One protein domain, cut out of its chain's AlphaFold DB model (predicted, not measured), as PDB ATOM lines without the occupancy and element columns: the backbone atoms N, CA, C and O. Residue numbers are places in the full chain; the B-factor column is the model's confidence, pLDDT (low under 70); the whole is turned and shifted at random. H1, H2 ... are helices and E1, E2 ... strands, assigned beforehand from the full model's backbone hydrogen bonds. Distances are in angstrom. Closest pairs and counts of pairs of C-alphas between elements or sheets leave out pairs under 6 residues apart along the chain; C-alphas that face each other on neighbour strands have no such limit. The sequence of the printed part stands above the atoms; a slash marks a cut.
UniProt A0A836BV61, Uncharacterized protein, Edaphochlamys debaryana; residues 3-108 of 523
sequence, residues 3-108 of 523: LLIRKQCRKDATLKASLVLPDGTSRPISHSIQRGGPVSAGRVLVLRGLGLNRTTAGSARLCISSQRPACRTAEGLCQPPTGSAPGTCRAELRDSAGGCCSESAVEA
ATOM      1  N   LEU A   3      -9.282 -61.355  77.265       81.88
ATOM      2  CA  LEU A   3      -8.037 -60.739  77.748       81.88
ATOM      3  C   LEU A   3      -8.066 -59.235  77.476       81.88
ATOM      4  O   LEU A   3      -8.331 -58.824  76.344       81.88
ATOM      5  N   LEU A   4      -7.785 -58.435  78.499       82.94
ATOM      6  CA  LEU A   4      -7.772 -56.978  78.444       82.94
ATOM      7  C   LEU A   4      -6.333 -56.476  78.571       82.94
ATOM      8  O   LEU A   4      -5.670 -56.768  79.561       82.94
ATOM      9  N   ILE A   5      -5.854 -55.706  77.590       84.31
ATOM     10  CA  ILE A   5      -4.508 -55.105  77.594       84.31
ATOM     11  C   ILE A   5      -4.636 -53.590  77.445       84.31
ATOM     12  O   ILE A   5      -5.266 -53.109  76.501       84.31
ATOM     13  N   ARG A   6      -4.027 -52.809  78.344       82.06
ATOM     14  CA  ARG A   6      -4.003 -51.341  78.213       82.06
ATOM     15  C   ARG A   6      -3.061 -50.926  77.085       82.06
ATOM     16  O   ARG A   6      -1.867 -51.196  77.137       82.06
ATOM     17  N   LYS A   7      -3.609 -50.254  76.071       82.81
ATOM     18  CA  LYS A   7      -2.927 -49.868  74.831       82.81
ATOM     19  C   LYS A   7      -2.593 -48.375  74.823       82.81
ATOM     20  O   LYS A   7      -3.485 -47.551  75.033       82.81
ATOM     21  N   GLN A   8      -1.357 -48.034  74.452       83.25
ATOM     22  CA  GLN A   8      -0.914 -46.642  74.261       83.25
ATOM     23  C   GLN A   8      -0.952 -46.188  72.788       83.25
ATOM     24  O   GLN A   8      -1.059 -45.000  72.484       83.25
ATOM     25  N   CYS A   9      -0.941 -47.131  71.843       81.81
ATOM     26  CA  CYS A   9      -0.954 -46.821  70.415       81.81
ATOM     27  C   CYS A   9      -2.208 -46.061  69.928       81.81
ATOM     28  O   CYS A   9      -3.346 -46.354  70.316       81.81
ATOM     29  N   ARG A  10      -1.992 -45.123  68.987       76.81
ATOM     30  CA  ARG A  10      -3.040 -44.307  68.335       76.81
ATOM     31  C   ARG A  10      -4.132 -45.156  67.650       76.81
ATOM     32  O   ARG A  10      -3.999 -46.364  67.451       76.81
ATOM     33  N   LYS A  11      -5.250 -44.486  67.335       63.56
ATOM     34  CA  LYS A  11      -6.562 -45.068  66.954       63.56
ATOM     35  C   LYS A  11      -6.486 -45.917  65.682       63.56
ATOM     36  O   LYS A  11      -7.166 -46.927  65.597       63.56
ATOM     37  N   ASP A  12      -5.543 -45.592  64.808       75.12
ATOM     38  CA  ASP A  12      -5.500 -46.109  63.438       75.12
ATOM     39  C   ASP A  12      -4.441 -47.212  63.251       75.12
ATOM     40  O   ASP A  12      -3.991 -47.499  62.141       75.12
ATOM     41  N   ALA A  13      -3.950 -47.795  64.350       80.75
ATOM     42  CA  ALA A  13      -3.045 -48.934  64.277       80.75
ATOM     43  C   ALA A  13      -3.853 -50.219  64.059       80.75
ATOM     44  O   ALA A  13      -4.464 -50.721  65.006       80.75
ATOM     45  N   THR A  14      -3.804 -50.757  62.840       88.81
ATOM     46  CA  THR A  14      -4.301 -52.097  62.517       88.81
ATOM     47  C   THR A  14      -3.482 -53.123  63.297       88.81
ATOM     48  O   THR A  14      -2.271 -53.264  63.087       88.81
ATOM     49  N   LEU A  15      -4.133 -53.795  64.243       91.94
ATOM     50  CA  LEU A  15      -3.555 -54.887  65.015       91.94
ATOM     51  C   LEU A  15      -4.049 -56.211  64.432       91.94
ATOM     52  O   LEU A  15      -5.169 -56.305  63.940       91.94
ATOM     53  N   LYS A  16      -3.209 -57.240  64.478       94.06
ATOM     54  CA  LYS A  16      -3.623 -58.625  64.248       94.06
ATOM     55  C   LYS A  16      -3.246 -59.428  65.479       94.06
ATOM     56  O   LYS A  16      -2.096 -59.367  65.911       94.06
ATOM     57  N   ALA A  17      -4.207 -60.155  66.035       94.38
ATOM     58  CA  ALA A  17      -3.992 -61.044  67.165       94.38
ATOM     59  C   ALA A  17      -4.175 -62.495  66.711       94.38
ATOM     60  O   ALA A  17      -5.156 -62.813  66.034       94.38
ATOM     61  N   SER A  18      -3.246 -63.367  67.086       94.94
ATOM     62  CA  SER A  18      -3.353 -64.811  66.893       94.94
ATOM     63  C   SER A  18      -2.981 -65.558  68.169       94.94
ATOM     64  O   SER A  18      -2.167 -65.094  68.966       94.94
ATOM     65  N   LEU A  19      -3.614 -66.709  68.373       94.25
ATOM     66  CA  LEU A  19      -3.286 -67.651  69.432       94.25
ATOM     67  C   LEU A  19      -2.482 -68.778  68.805       94.25
ATOM     68  O   LEU A  19      -2.993 -69.450  67.911       94.25
ATOM     69  N   VAL A  20      -1.259 -68.976  69.269       93.69
ATOM     70  CA  VAL A  20      -0.444 -70.134  68.920       93.69
ATOM     71  C   VAL A  20      -0.662 -71.181  70.002       93.69
ATOM     72  O   VAL A  20      -0.343 -70.948  71.168       93.69
ATOM     73  N   LEU A  21      -1.269 -72.301  69.632       90.69
ATOM     74  CA  LEU A  21      -1.518 -73.429  70.521       90.69
ATOM     75  C   LEU A  21      -0.235 -74.258  70.733       90.69
ATOM     76  O   LEU A  21       0.756 -74.056  70.023       90.69
ATOM     77  N   PRO A  22      -0.219 -75.182  71.712       87.69
ATOM     78  CA  PRO A  22       0.955 -76.012  72.008       87.69
ATOM     79  C   PRO A  22       1.455 -76.848  70.822       87.69
ATOM     80  O   PRO A  22       2.642 -77.142  70.733       87.69
ATOM     81  N   ASP A  23       0.554 -77.202  69.905       90.50
ATOM     82  CA  ASP A  23       0.834 -77.927  68.660       90.50
ATOM     83  C   ASP A  23       1.441 -77.037  67.553       90.50
ATOM     84  O   ASP A  23       1.697 -77.499  66.444       90.50
ATOM     85  N   GLY A  24       1.665 -75.750  67.836       91.69
ATOM     86  CA  GLY A  24       2.178 -74.764  66.890       91.69
ATOM     87  C   GLY A  24       1.117 -74.191  65.949       91.69
ATOM     88  O   GLY A  24       1.432 -73.295  65.160       91.69
ATOM     89  N   THR A  25      -0.140 -74.641  66.028       92.44
ATOM     90  CA  THR A  25      -1.210 -74.097  65.190       92.44
ATOM     91  C   THR A  25      -1.545 -72.672  65.622       92.44
ATOM     92  O   THR A  25      -1.750 -72.371  66.797       92.44
ATOM     93  N   SER A  26      -1.574 -71.757  64.651       94.56
ATOM     94  CA  SER A  26      -1.904 -70.351  64.879       94.56
ATOM     95  C   SER A  26      -3.329 -70.072  64.420       94.56
ATOM     96  O   SER A  26      -3.610 -70.095  63.221       94.56
ATOM     97  N   ARG A  27      -4.219 -69.729  65.352       95.31
ATOM     98  CA  ARG A  27      -5.602 -69.339  65.053       95.31
ATOM     99  C   ARG A  27      -5.790 -67.828  65.218       95.31
ATOM    100  O   ARG A  27      -5.396 -67.289  66.253       95.31
ATOM    101  N   PRO A  28      -6.397 -67.114  64.252       94.75
ATOM    102  CA  PRO A  28      -6.721 -65.702  64.432       94.75
ATOM    103  C   PRO A  28      -7.726 -65.514  65.577       94.75
ATOM    104  O   PRO A  28      -8.641 -66.317  65.755       94.75
ATOM    105  N   ILE A  29      -7.556 -64.442  66.351       95.38
ATOM    106  CA  ILE A  29      -8.435 -64.093  67.470       95.38
ATOM    107  C   ILE A  29      -9.186 -62.807  67.130       95.38
ATOM    108  O   ILE A  29      -8.605 -61.830  66.648       95.38
ATOM    109  N   SER A  30     -10.484 -62.791  67.433       93.50
ATOM    110  CA  SER A  30     -11.283 -61.573  67.341       93.50
ATOM    111  C   SER A  30     -10.818 -60.563  68.385       93.50
ATOM    112  O   SER A  30     -10.712 -60.878  69.573       93.50
ATOM    113  N   HIS A  31     -10.556 -59.334  67.955       93.31
ATOM    114  CA  HIS A  31     -10.118 -58.265  68.839       93.31
ATOM    115  C   HIS A  31     -10.951 -57.006  68.625       93.31
ATOM    116  O   HIS A  31     -11.418 -56.727  67.525       93.31
ATOM    117  N   SER A  32     -11.126 -56.234  69.692       93.00
ATOM    118  CA  SER A  32     -11.763 -54.920  69.642       93.00
ATOM    119  C   SER A  32     -10.990 -53.944  70.520       93.00
ATOM    120  O   SER A  32     -10.354 -54.342  71.495       93.00
ATOM    121  N   ILE A  33     -11.009 -52.662  70.163       90.25
ATOM    122  CA  ILE A  33     -10.409 -51.602  70.975       90.25
ATOM    123  C   ILE A  33     -11.550 -50.838  71.627       90.25
ATOM    124  O   ILE A  33     -12.354 -50.215  70.937       90.25
ATOM    125  N   GLN A  34     -11.602 -50.866  72.953       90.88
ATOM    126  CA  GLN A  34     -12.620 -50.180  73.740       90.88
ATOM    127  C   GLN A  34     -11.998 -48.988  74.475       90.88
ATOM    128  O   GLN A  34     -10.794 -48.970  74.754       90.88
ATOM    129  N   ARG A  35     -12.798 -47.956  74.771       88.19
ATOM    130  CA  ARG A  35     -12.378 -46.939  75.748       88.19
ATOM    131  C   ARG A  35     -12.415 -47.589  77.129       88.19
ATOM    132  O   ARG A  35     -13.368 -48.300  77.434       88.19
ATOM    133  N   GLY A  36     -11.367 -47.383  77.922       82.69
ATOM    134  CA  GLY A  36     -11.350 -47.810  79.314       82.69
ATOM    135  C   GLY A  36     -12.499 -47.168  80.092       82.69
ATOM    136  O   GLY A  36     -12.980 -46.096  79.724       82.69
ATOM    137  N   GLY A  37     -12.951 -47.855  81.143       78.38
ATOM    138  CA  GLY A  37     -13.956 -47.326  82.065       78.38
ATOM    139  C   GLY A  37     -13.464 -46.085  82.829       78.38
ATOM    140  O   GLY A  37     -12.306 -45.691  82.681       78.38
ATOM    141  N   PRO A  38     -14.306 -45.492  83.693       64.62
ATOM    142  CA  PRO A  38     -14.039 -44.206  84.354       64.62
ATOM    143  C   PRO A  38     -12.719 -44.162  85.146       64.62
ATOM    144  O   PRO A  38     -12.092 -43.116  85.245       64.62
ATOM    145  N   VAL A  39     -12.244 -45.311  85.637       60.38
ATOM    146  CA  VAL A  39     -11.002 -45.439  86.426       60.38
ATOM    147  C   VAL A  39      -9.745 -45.625  85.554       60.38
ATOM    148  O   VAL A  39      -8.631 -45.770  86.051       60.38
ATOM    149  N   SER A  40      -9.900 -45.701  84.231       67.81
ATOM    150  CA  SER A  40      -8.828 -46.012  83.282       67.81
ATOM    151  C   SER A  40      -8.870 -45.043  82.104       67.81
ATOM    152  O   SER A  40      -9.434 -45.365  81.058       67.81
ATOM    153  N   ALA A  41      -8.242 -43.873  82.243       65.50
ATOM    154  CA  ALA A  41      -8.015 -42.953  81.128       65.50
ATOM    155  C   ALA A  41      -7.053 -43.595  80.106       65.50
ATOM    156  O   ALA A  41      -5.845 -43.393  80.134       65.50
ATOM    157  N   GLY A  42      -7.583 -44.453  79.236       82.81
ATOM    158  CA  GLY A  42      -6.802 -45.238  78.290       82.81
ATOM    159  C   GLY A  42      -7.681 -46.063  77.359       82.81
ATOM    160  O   GLY A  42      -8.904 -46.104  77.490       82.81
ATOM    161  N   ARG A  43      -7.067 -46.718  76.375       86.06
ATOM    162  CA  ARG A  43      -7.757 -47.686  75.514       86.06
ATOM    163  C   ARG A  43      -7.399 -49.088  75.948       86.06
ATOM    164  O   ARG A  43      -6.258 -49.348  76.313       86.06
ATOM    165  N   VAL A  44      -8.363 -49.988  75.866       89.81
ATOM    166  CA  VAL A  44      -8.177 -51.391  76.215       89.81
ATOM    167  C   VAL A  44      -8.348 -52.226  74.955       89.81
ATOM    168  O   VAL A  44      -9.366 -52.132  74.270       89.81
ATOM    169  N   LEU A  45      -7.328 -53.011  74.620       92.00
ATOM    170  CA  LEU A  45      -7.409 -54.060  73.616       92.00
ATOM    171  C   LEU A  45      -8.086 -55.267  74.262       92.00
ATOM    172  O   LEU A  45      -7.531 -55.865  75.180       92.00
ATOM    173  N   VAL A  46      -9.283 -55.596  73.786       92.94
ATOM    174  CA  VAL A  46     -10.081 -56.725  74.259       92.94
ATOM    175  C   VAL A  46      -9.977 -57.851  73.244       92.94
ATOM    176  O   VAL A  46     -10.416 -57.702  72.102       92.94
ATOM    177  N   LEU A  47      -9.415 -58.979  73.668       93.88
ATOM    178  CA  LEU A  47      -9.284 -60.194  72.870       93.88
ATOM    179  C   LEU A  47     -10.360 -61.193  73.289       93.88
ATOM    180  O   LEU A  47     -10.479 -61.518  74.471       93.88
ATOM    181  N   ARG A  48     -11.153 -61.670  72.328       93.50
ATOM    182  CA  ARG A  48     -12.291 -62.575  72.552       93.50
ATOM    183  C   ARG A  48     -12.112 -63.872  71.775       93.50
ATOM    184  O   ARG A  48     -11.500 -63.884  70.716       93.50
ATOM    185  N   GLY A  49     -12.702 -64.955  72.275       90.44
ATOM    186  CA  GLY A  49     -12.644 -66.251  71.589       90.44
ATOM    187  C   GLY A  49     -11.294 -66.953  71.738       90.44
ATOM    188  O   GLY A  49     -10.859 -67.650  70.826       90.44
ATOM    189  N   LEU A  50     -10.626 -66.785  72.888       90.81
ATOM    190  CA  LEU A  50      -9.370 -67.488  73.173       90.81
ATOM    191  C   LEU A  50      -9.555 -69.013  73.086       90.81
ATOM    192  O   LEU A  50      -8.678 -69.709  72.591       90.81
ATOM    193  N   GLY A  51     -10.714 -69.538  73.504       89.00
ATOM    194  CA  GLY A  51     -11.006 -70.977  73.456       89.00
ATOM    195  C   GLY A  51     -10.018 -71.825  74.264       89.00
ATOM    196  O   GLY A  51      -9.839 -73.000  73.967       89.00
ATOM    197  N   LEU A  52      -9.353 -71.212  75.247       86.44
ATOM    198  CA  LEU A  52      -8.450 -71.891  76.165       86.44
ATOM    199  C   LEU A  52      -9.275 -72.691  77.173       86.44
ATOM    200  O   LEU A  52     -10.280 -72.201  77.686       86.44
ATOM    201  N   ASN A  53      -8.834 -73.906  77.468       83.19
ATOM    202  CA  ASN A  53      -9.348 -74.727  78.558       83.19
ATOM    203  C   ASN A  53      -8.173 -75.135  79.469       83.19
ATOM    204  O   ASN A  53      -7.022 -74.780  79.205       83.19
ATOM    205  N   ARG A  54      -8.444 -75.878  80.550       77.56
ATOM    206  CA  ARG A  54      -7.394 -76.309  81.492       77.56
ATOM    207  C   ARG A  54      -6.266 -77.108  80.826       77.56
ATOM    208  O   ARG A  54      -5.143 -77.038  81.307       77.56
ATOM    209  N   THR A  55      -6.541 -77.830  79.740       77.94
ATOM    210  CA  THR A  55      -5.551 -78.683  79.066       77.94
ATOM    211  C   THR A  55      -4.766 -77.949  77.978       77.94
ATOM    212  O   THR A  55      -3.613 -78.284  77.738       77.94
ATOM    213  N   THR A  56      -5.332 -76.912  77.355       79.12
ATOM    214  CA  THR A  56      -4.689 -76.158  76.261       79.12
ATOM    215  C   THR A  56      -4.007 -74.868  76.713       79.12
ATOM    216  O   THR A  56      -3.219 -74.300  75.959       79.12
ATOM    217  N   ALA A  57      -4.265 -74.399  77.938       83.06
ATOM    218  CA  ALA A  57      -3.727 -73.132  78.439       83.06
ATOM    219  C   ALA A  57      -2.230 -73.166  78.795       83.06
ATOM    220  O   ALA A  57      -1.578 -72.129  78.705       83.06
ATOM    221  N   GLY A  58      -1.678 -74.324  79.184       80.69
ATOM    222  CA  GLY A  58      -0.345 -74.421  79.807       80.69
ATOM    223  C   GLY A  58       0.834 -73.955  78.944       80.69
ATOM    224  O   GLY A  58       1.872 -73.575  79.480       80.69
ATOM    225  N   SER A  59       0.681 -73.944  77.620       85.75
ATOM    226  CA  SER A  59       1.734 -73.529  76.681       85.75
ATOM    227  C   SER A  59       1.217 -72.718  75.490       85.75
ATOM    228  O   SER A  59       1.963 -72.465  74.542       85.75
ATOM    229  N   ALA A  60      -0.036 -72.261  75.539       90.00
ATOM    230  CA  ALA A  60      -0.566 -71.369  74.517       90.00
ATOM    231  C   ALA A  60       0.134 -70.002  74.576       90.00
ATOM    232  O   ALA A  60       0.313 -69.414  75.643       90.00
ATOM    233  N   ARG A  61       0.508 -69.470  73.411       91.88
ATOM    234  CA  ARG A  61       1.144 -68.158  73.266       91.88
ATOM    235  C   ARG A  61       0.210 -67.214  72.534       91.88
ATOM    236  O   ARG A  61      -0.331 -67.543  71.482       91.88
ATOM    237  N   LEU A  62       0.043 -66.015  73.072       92.88
ATOM    238  CA  LEU A  62      -0.699 -64.955  72.408       92.88
ATOM    239  C   LEU A  62       0.268 -64.065  71.624       92.88
ATOM    240  O   LEU A  62       1.153 -63.440  72.203       92.88
ATOM    241  N   CYS A  63       0.062 -63.962  70.315       92.12
ATOM    242  CA  CYS A  63       0.859 -63.119  69.438       92.12
ATOM    243  C   CYS A  63       0.037 -61.913  68.983       92.12
ATOM    244  O   CYS A  63      -1.014 -62.056  68.359       92.12
ATOM    245  N   ILE A  64       0.531 -60.708  69.265       93.12
ATOM    246  CA  ILE A  64      -0.053 -59.457  68.777       93.12
ATOM    247  C   ILE A  64       0.956 -58.831  67.823       93.12
ATOM    248  O   ILE A  64       2.087 -58.549  68.202       93.12
ATOM    249  N   SER A  65       0.545 -58.606  66.581       92.38
ATOM    250  CA  SER A  65       1.362 -57.928  65.580       92.38
ATOM    251  C   SER A  65       0.731 -56.597  65.188       92.38
ATOM    252  O   SER A  65      -0.493 -56.467  65.079       92.38
ATOM    253  N   SER A  66       1.576 -55.592  64.972       92.06
ATOM    254  CA  SER A  66       1.168 -54.300  64.433       92.06
ATOM    255  C   SER A  66       1.929 -53.995  63.156       92.06
ATOM    256  O   SER A  66       3.145 -54.180  63.067       92.06
ATOM    257  N   GLN A  67       1.219 -53.466  62.163       90.12
ATOM    258  CA  GLN A  67       1.863 -52.973  60.948       90.12
ATOM    259  C   GLN A  67       2.650 -51.683  61.207       90.12
ATOM    260  O   GLN A  67       3.662 -51.447  60.544       90.12
ATOM    261  N   ARG A  68       2.249 -50.889  62.213       89.62
ATOM    262  CA  ARG A  68       2.901 -49.619  62.552       89.62
ATOM    263  C   ARG A  68       4.201 -49.851  63.327       89.62
ATOM    264  O   ARG A  68       4.135 -50.467  64.389       89.62
ATOM    265  N   PRO A  69       5.350 -49.311  62.874       86.62
ATOM    266  CA  PRO A  69       6.642 -49.489  63.543       86.62
ATOM    267  C   PRO A  69       6.623 -49.087  65.023       86.62
ATOM    268  O   PRO A  69       7.120 -49.831  65.860       86.62
ATOM    269  N   ALA A  70       5.952 -47.978  65.350       86.62
ATOM    270  CA  ALA A  70       5.824 -47.470  66.718       86.62
ATOM    271  C   ALA A  70       5.046 -48.396  67.674       86.62
ATOM    272  O   ALA A  70       5.070 -48.176  68.872       86.62
ATOM    273  N   CYS A  71       4.350 -49.414  67.158       89.88
ATOM    274  CA  CYS A  71       3.551 -50.367  67.933       89.88
ATOM    275  C   CYS A  71       4.107 -51.798  67.854       89.88
ATOM    276  O   CYS A  71       3.391 -52.746  68.175       89.88
ATOM    277  N   ARG A  72       5.331 -51.979  67.334       90.00
ATOM    278  CA  ARG A  72       5.960 -53.305  67.197       90.00
ATOM    279  C   ARG A  72       6.685 -53.766  68.454       90.00
ATOM    280  O   ARG A  72       6.974 -54.952  68.558       90.00
ATOM    281  N   THR A  73       6.987 -52.854  69.372       90.06
ATOM    282  CA  THR A  73       7.605 -53.183  70.658       90.06
ATOM    283  C   THR A  73       6.558 -53.164  71.766       90.06
ATOM    284  O   THR A  73       5.498 -52.546  71.616       90.06
ATOM    285  N   ALA A  74       6.834 -53.847  72.877       85.31
ATOM    286  CA  ALA A  74       5.922 -53.880  74.015       85.31
ATOM    287  C   ALA A  74       5.746 -52.485  74.639       85.31
ATOM    288  O   ALA A  74       4.629 -52.119  74.998       85.31
ATOM    289  N   GLU A  75       6.809 -51.674  74.655       88.94
ATOM    290  CA  GLU A  75       6.810 -50.271  75.096       88.94
ATOM    291  C   GLU A  75       5.884 -49.408  74.236       88.94
ATOM    292  O   GLU A  75       5.207 -48.517  74.735       88.94
ATOM    293  N   GLY A  76       5.856 -49.663  72.926       87.69
ATOM    294  CA  GLY A  76       4.971 -48.954  72.012       87.69
ATOM    295  C   GLY A  76       3.521 -49.421  72.122       87.69
ATOM    296  O   GLY A  76       2.585 -48.632  71.982       87.69
ATOM    297  N   LEU A  77       3.318 -50.718  72.369       88.56
ATOM    298  CA  LEU A  77       1.994 -51.327  72.418       88.56
ATOM    299  C   LEU A  77       1.253 -50.995  73.721       88.56
ATOM    300  O   LEU A  77       0.066 -50.652  73.662       88.56
ATOM    301  N   CYS A  78       1.935 -51.076  74.863       89.62
ATOM    302  CA  CYS A  78       1.343 -51.029  76.195       89.62
ATOM    303  C   CYS A  78       1.822 -49.833  77.012       89.62
ATOM    304  O   CYS A  78       2.987 -49.462  76.964       89.62
ATOM    305  N   GLN A  79       0.927 -49.298  77.841       86.94
ATOM    306  CA  GLN A  79       1.323 -48.348  78.876       86.94
ATOM    307  C   GLN A  79       1.774 -49.129  80.124       86.94
ATOM    308  O   GLN A  79       0.944 -49.858  80.685       86.94
ATOM    309  N   PRO A  80       3.038 -49.002  80.565       85.62
ATOM    310  CA  PRO A  80       3.514 -49.697  81.753       85.62
ATOM    311  C   PRO A  80       2.790 -49.189  83.011       85.62
ATOM    312  O   PRO A  80       2.494 -47.992  83.109       85.62
ATOM    313  N   PRO A  81       2.467 -50.071  83.976       84.88
ATOM    314  CA  PRO A  81       2.065 -49.664  85.318       84.88
ATOM    315  C   PRO A  81       3.028 -48.647  85.945       84.88
ATOM    316  O   PRO A  81       4.233 -48.662  85.693       84.88
ATOM    317  N   THR A  82       2.508 -47.778  86.814       84.75
ATOM    318  CA  THR A  82       3.350 -46.861  87.590       84.75
ATOM    319  C   THR A  82       4.381 -47.666  88.384       84.75
ATOM    320  O   THR A  82       4.008 -48.522  89.183       84.75
ATOM    321  N   GLY A  83       5.668 -47.406  88.146       85.00
ATOM    322  CA  GLY A  83       6.782 -48.084  88.818       85.00
ATOM    323  C   GLY A  83       7.297 -49.366  88.149       85.00
ATOM    324  O   GLY A  83       8.304 -49.895  88.606       85.00
ATOM    325  N   SER A  84       6.677 -49.865  87.072       84.62
ATOM    326  CA  SER A  84       7.225 -51.004  86.313       84.62
ATOM    327  C   SER A  84       8.217 -50.565  85.231       84.62
ATOM    328  O   SER A  84       8.149 -49.435  84.743       84.62
ATOM    329  N   ALA A  85       9.099 -51.475  84.811       82.81
ATOM    330  CA  ALA A  85      10.044 -51.225  83.727       82.81
ATOM    331  C   ALA A  85       9.333 -50.918  82.384       82.81
ATOM    332  O   ALA A  85       8.214 -51.384  82.140       82.81
ATOM    333  N   PRO A  86       9.969 -50.151  81.477       82.94
ATOM    334  CA  PRO A  86       9.497 -50.018  80.102       82.94
ATOM    335  C   PRO A  86       9.316 -51.397  79.454       82.94
ATOM    336  O   PRO A  86      10.167 -52.270  79.601       82.94
ATOM    337  N   GLY A  87       8.194 -51.589  78.756       84.06
ATOM    338  CA  GLY A  87       7.889 -52.841  78.054       84.06
ATOM    339  C   GLY A  87       7.054 -53.830  78.867       84.06
ATOM    340  O   GLY A  87       6.602 -54.833  78.316       84.06
ATOM    341  N   THR A  88       6.776 -53.545  80.142       87.44
ATOM    342  CA  THR A  88       5.835 -54.335  80.943       87.44
ATOM    343  C   THR A  88       4.392 -54.015  80.546       87.44
ATOM    344  O   THR A  88       3.927 -52.882  80.675       87.44
ATOM    345  N   CYS A  89       3.646 -55.025  80.094       86.50
ATOM    346  CA  CYS A  89       2.215 -54.907  79.818       86.50
ATOM    347  C   CYS A  89       1.411 -55.449  81.006       86.50
ATOM    348  O   CYS A  89       1.666 -56.556  81.484       86.50
ATOM    349  N   ARG A  90       0.380 -54.714  81.444       86.00
ATOM    350  CA  ARG A  90      -0.647 -55.275  82.336       86.00
ATOM    351  C   ARG A  90      -1.722 -55.948  81.496       86.00
ATOM    352  O   ARG A  90      -2.275 -55.313  80.591       86.00
ATOM    353  N   ALA A  91      -2.011 -57.203  81.817       88.12
ATOM    354  CA  ALA A  91      -3.073 -57.965  81.190       88.12
ATOM    355  C   ALA A  91      -4.015 -58.534  82.258       88.12
ATOM    356  O   ALA A  91      -3.578 -58.982  83.314       88.12
ATOM    357  N   GLU A  92      -5.311 -58.510  81.975       88.50
ATOM    358  CA  GLU A  92      -6.344 -59.053  82.858       88.50
ATOM    359  C   GLU A  92      -7.143 -60.105  82.094       88.50
ATOM    360  O   GLU A  92      -7.633 -59.835  80.993       88.50
ATOM    361  N   LEU A  93      -7.257 -61.308  82.660       86.94
ATOM    362  CA  LEU A  93      -8.071 -62.380  82.102       86.94
ATOM    363  C   LEU A  93      -9.423 -62.391  82.814       86.94
ATOM    364  O   LEU A  93      -9.490 -62.512  84.033       86.94
ATOM    365  N   ARG A  94     -10.502 -62.284  82.043       86.62
ATOM    366  CA  ARG A  94     -11.875 -62.427  82.531       86.62
ATOM    367  C   ARG A  94     -12.496 -63.701  82.003       86.62
ATOM    368  O   ARG A  94     -12.204 -64.117  80.877       86.62
ATOM    369  N   ASP A  95     -13.381 -64.308  82.775       82.88
ATOM    370  CA  ASP A  95     -14.210 -65.415  82.302       82.88
ATOM    371  C   ASP A  95     -15.331 -64.925  81.350       82.88
ATOM    372  O   ASP A  95     -15.286 -63.817  80.809       82.88
ATOM    373  N   SER A  96     -16.290 -65.790  81.009       78.00
ATOM    374  CA  SER A  96     -17.465 -65.402  80.208       78.00
ATOM    375  C   SER A  96     -18.513 -64.610  80.993       78.00
ATOM    376  O   SER A  96     -19.286 -63.895  80.364       78.00
ATOM    377  N   ALA A  97     -18.529 -64.719  82.323       80.44
ATOM    378  CA  ALA A  97     -19.423 -63.984  83.214       80.44
ATOM    379  C   ALA A  97     -18.890 -62.579  83.564       80.44
ATOM    380  O   ALA A  97     -19.606 -61.771  84.146       80.44
ATOM    381  N   GLY A  98     -17.648 -62.265  83.180       76.19
ATOM    382  CA  GLY A  98     -16.989 -60.996  83.477       76.19
ATOM    383  C   GLY A  98     -16.220 -60.990  84.801       76.19
ATOM    384  O   GLY A  98     -15.683 -59.943  85.157       76.19
ATOM    385  N   GLY A  99     -16.126 -62.133  85.490       79.62
ATOM    386  CA  GLY A  99     -15.333 -62.302  86.702       79.62
ATOM    387  C   GLY A  99     -13.834 -62.235  86.408       79.62
ATOM    388  O   GLY A  99     -13.351 -62.826  85.437       79.62
ATOM    389  N   CYS A 100     -13.097 -61.485  87.231       71.19
ATOM    390  CA  CYS A 100     -11.645 -61.358  87.137       71.19
ATOM    391  C   CYS A 100     -10.964 -62.651  87.601       71.19
ATOM    392  O   CYS A 100     -11.138 -63.079  88.741       71.19
ATOM    393  N   CYS A 101     -10.136 -63.240  86.744       69.44
ATOM    394  CA  CYS A 101      -9.078 -64.140  87.187       69.44
ATOM    395  C   CYS A 101      -7.887 -63.282  87.647       69.44
ATOM    396  O   CYS A 101      -7.675 -62.193  87.111       69.44
ATOM    397  N   SER A 102      -7.133 -63.750  88.644       54.19
ATOM    398  CA  SER A 102      -6.013 -63.030  89.266       54.19
ATOM    399  C   SER A 102      -5.114 -62.320  88.243       54.19
ATOM    400  O   SER A 102      -4.757 -62.899  87.216       54.19
ATOM    401  N   GLU A 103      -4.760 -61.064  88.516       53.59
ATOM    402  CA  GLU A 103      -3.962 -60.244  87.604       53.59
ATOM    403  C   GLU A 103      -2.546 -60.797  87.405       53.59
ATOM    404  O   GLU A 103      -1.893 -61.211  88.362       53.59
ATOM    405  N   SER A 104      -2.047 -60.715  86.170       53.25
ATOM    406  CA  SER A 104      -0.684 -61.120  85.817       53.25
ATOM    407  C   SER A 104       0.044 -59.979  85.103       53.25
ATOM    408  O   SER A 104      -0.497 -59.345  84.192       53.25
ATOM    409  N   ALA A 105       1.292 -59.720  85.498       46.97
ATOM    410  CA  ALA A 105       2.208 -58.859  84.753       46.97
ATOM    411  C   ALA A 105       2.943 -59.697  83.698       46.97
ATOM    412  O   ALA A 105       3.395 -60.803  83.996       46.97
ATOM    413  N   VAL A 106       3.050 -59.187  82.469       55.31
ATOM    414  CA  VAL A 106       3.785 -59.856  81.387       55.31
ATOM    415  C   VAL A 106       4.982 -58.998  81.000       55.31
ATOM    416  O   VAL A 106       4.826 -57.832  80.625       55.31
ATOM    417  N   GLU A 107       6.174 -59.586  81.074       47.41
ATOM    418  CA  GLU A 107       7.407 -59.005  80.547       47.41
ATOM    419  C   GLU A 107       7.636 -59.474  79.108       47.41
ATOM    420  O   GLU A 107       7.375 -60.628  78.757       47.41
ATOM    421  N   ALA A 108       8.121 -58.575  78.251       49.47
ATOM    422  CA  ALA A 108       8.490 -58.929  76.890       49.47
ATOM    423  C   ALA A 108       9.707 -59.870  76.905       49.47
ATOM    424  O   ALA A 108      10.824 -59.458  77.219       49.47
TER     425      ALA A 108
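This is residues 3 to 108 of the 523 residues of an uncharacterized protein of Edaphochlamys debaryana (UniProt A0A836BV61). A strongly twisted wall of five strands, E4, E5, E1, E7 and E8, stands partly across from a smaller sheet, E3, E2 and E6. The two join at one side, where E3 runs on into E4, and are open between E6 and E8; short H1 sits near one end of E1. The printed part has 106 residues, mostly strand, under half in named elements, in the order E1 E2 E3 E4 E5 E6 H1 E7 E8; both sheets are antiparallel. It is compact, with a radius of gyration of the C-alphas of 13.7 A and spans of 35 by 31 by 25 A.

E4 is residues 30 to 35, 16.9 A; E5, 43 to 48, 15.8 A; E1, 3 to 7, 12.4 A, from C-alpha 3 at (-8.037, -60.739, 77.748); E7, 89 to 94, 16.2 A; E8, 104 to 106, 6.4 A, to C-alpha 106 at (3.785, -59.856, 81.387). E3 is residues 26 to 28, 6.7 A; E2, 15 to 20, 16.0 A; E6, 61 to 66, 16.4 A. H1 is residues 74 to 77, 4.9 A.

E4 and E5, a hairpin, stand at 154 degrees, N 32 to O 46 2.9 A. E5 and E1 have N 5 to O 45 at 2.9 A; E1 and E7, N 4 to O 92 at 2.9 A. Pairing is staggered: E7 pairs with E1 over residues 91 to 93 and with E8, in a hairpin, over 89 to 91, N 89 to O 106 3.1 A. E2 and E6 have N 18 to O 63 at 2.9 A; the hairpin E2 and E3, N 19 to O 27 at 2.8 A. The closest C-alphas of E2 and E4, Ala 17 and His 31, are 6.9 A apart. E6 and E8 are apart. H1, too short for an O i to N i+4 pair, has its one O i to N i+3 pair within range; it is on the larger sheet, over none of its strands, and only grazes the smaller one with residues 74 to 77.

The C-alphas farthest apart, of Asp 23 and Pro 38, are 40.1 A apart. The printed part has no cut. The links E5 to E6 and H1 to E7 are long. The mean pLDDT of the printed part is 83.6; residue 11 and residues 38 to 41 and 101 to 108 are under 70.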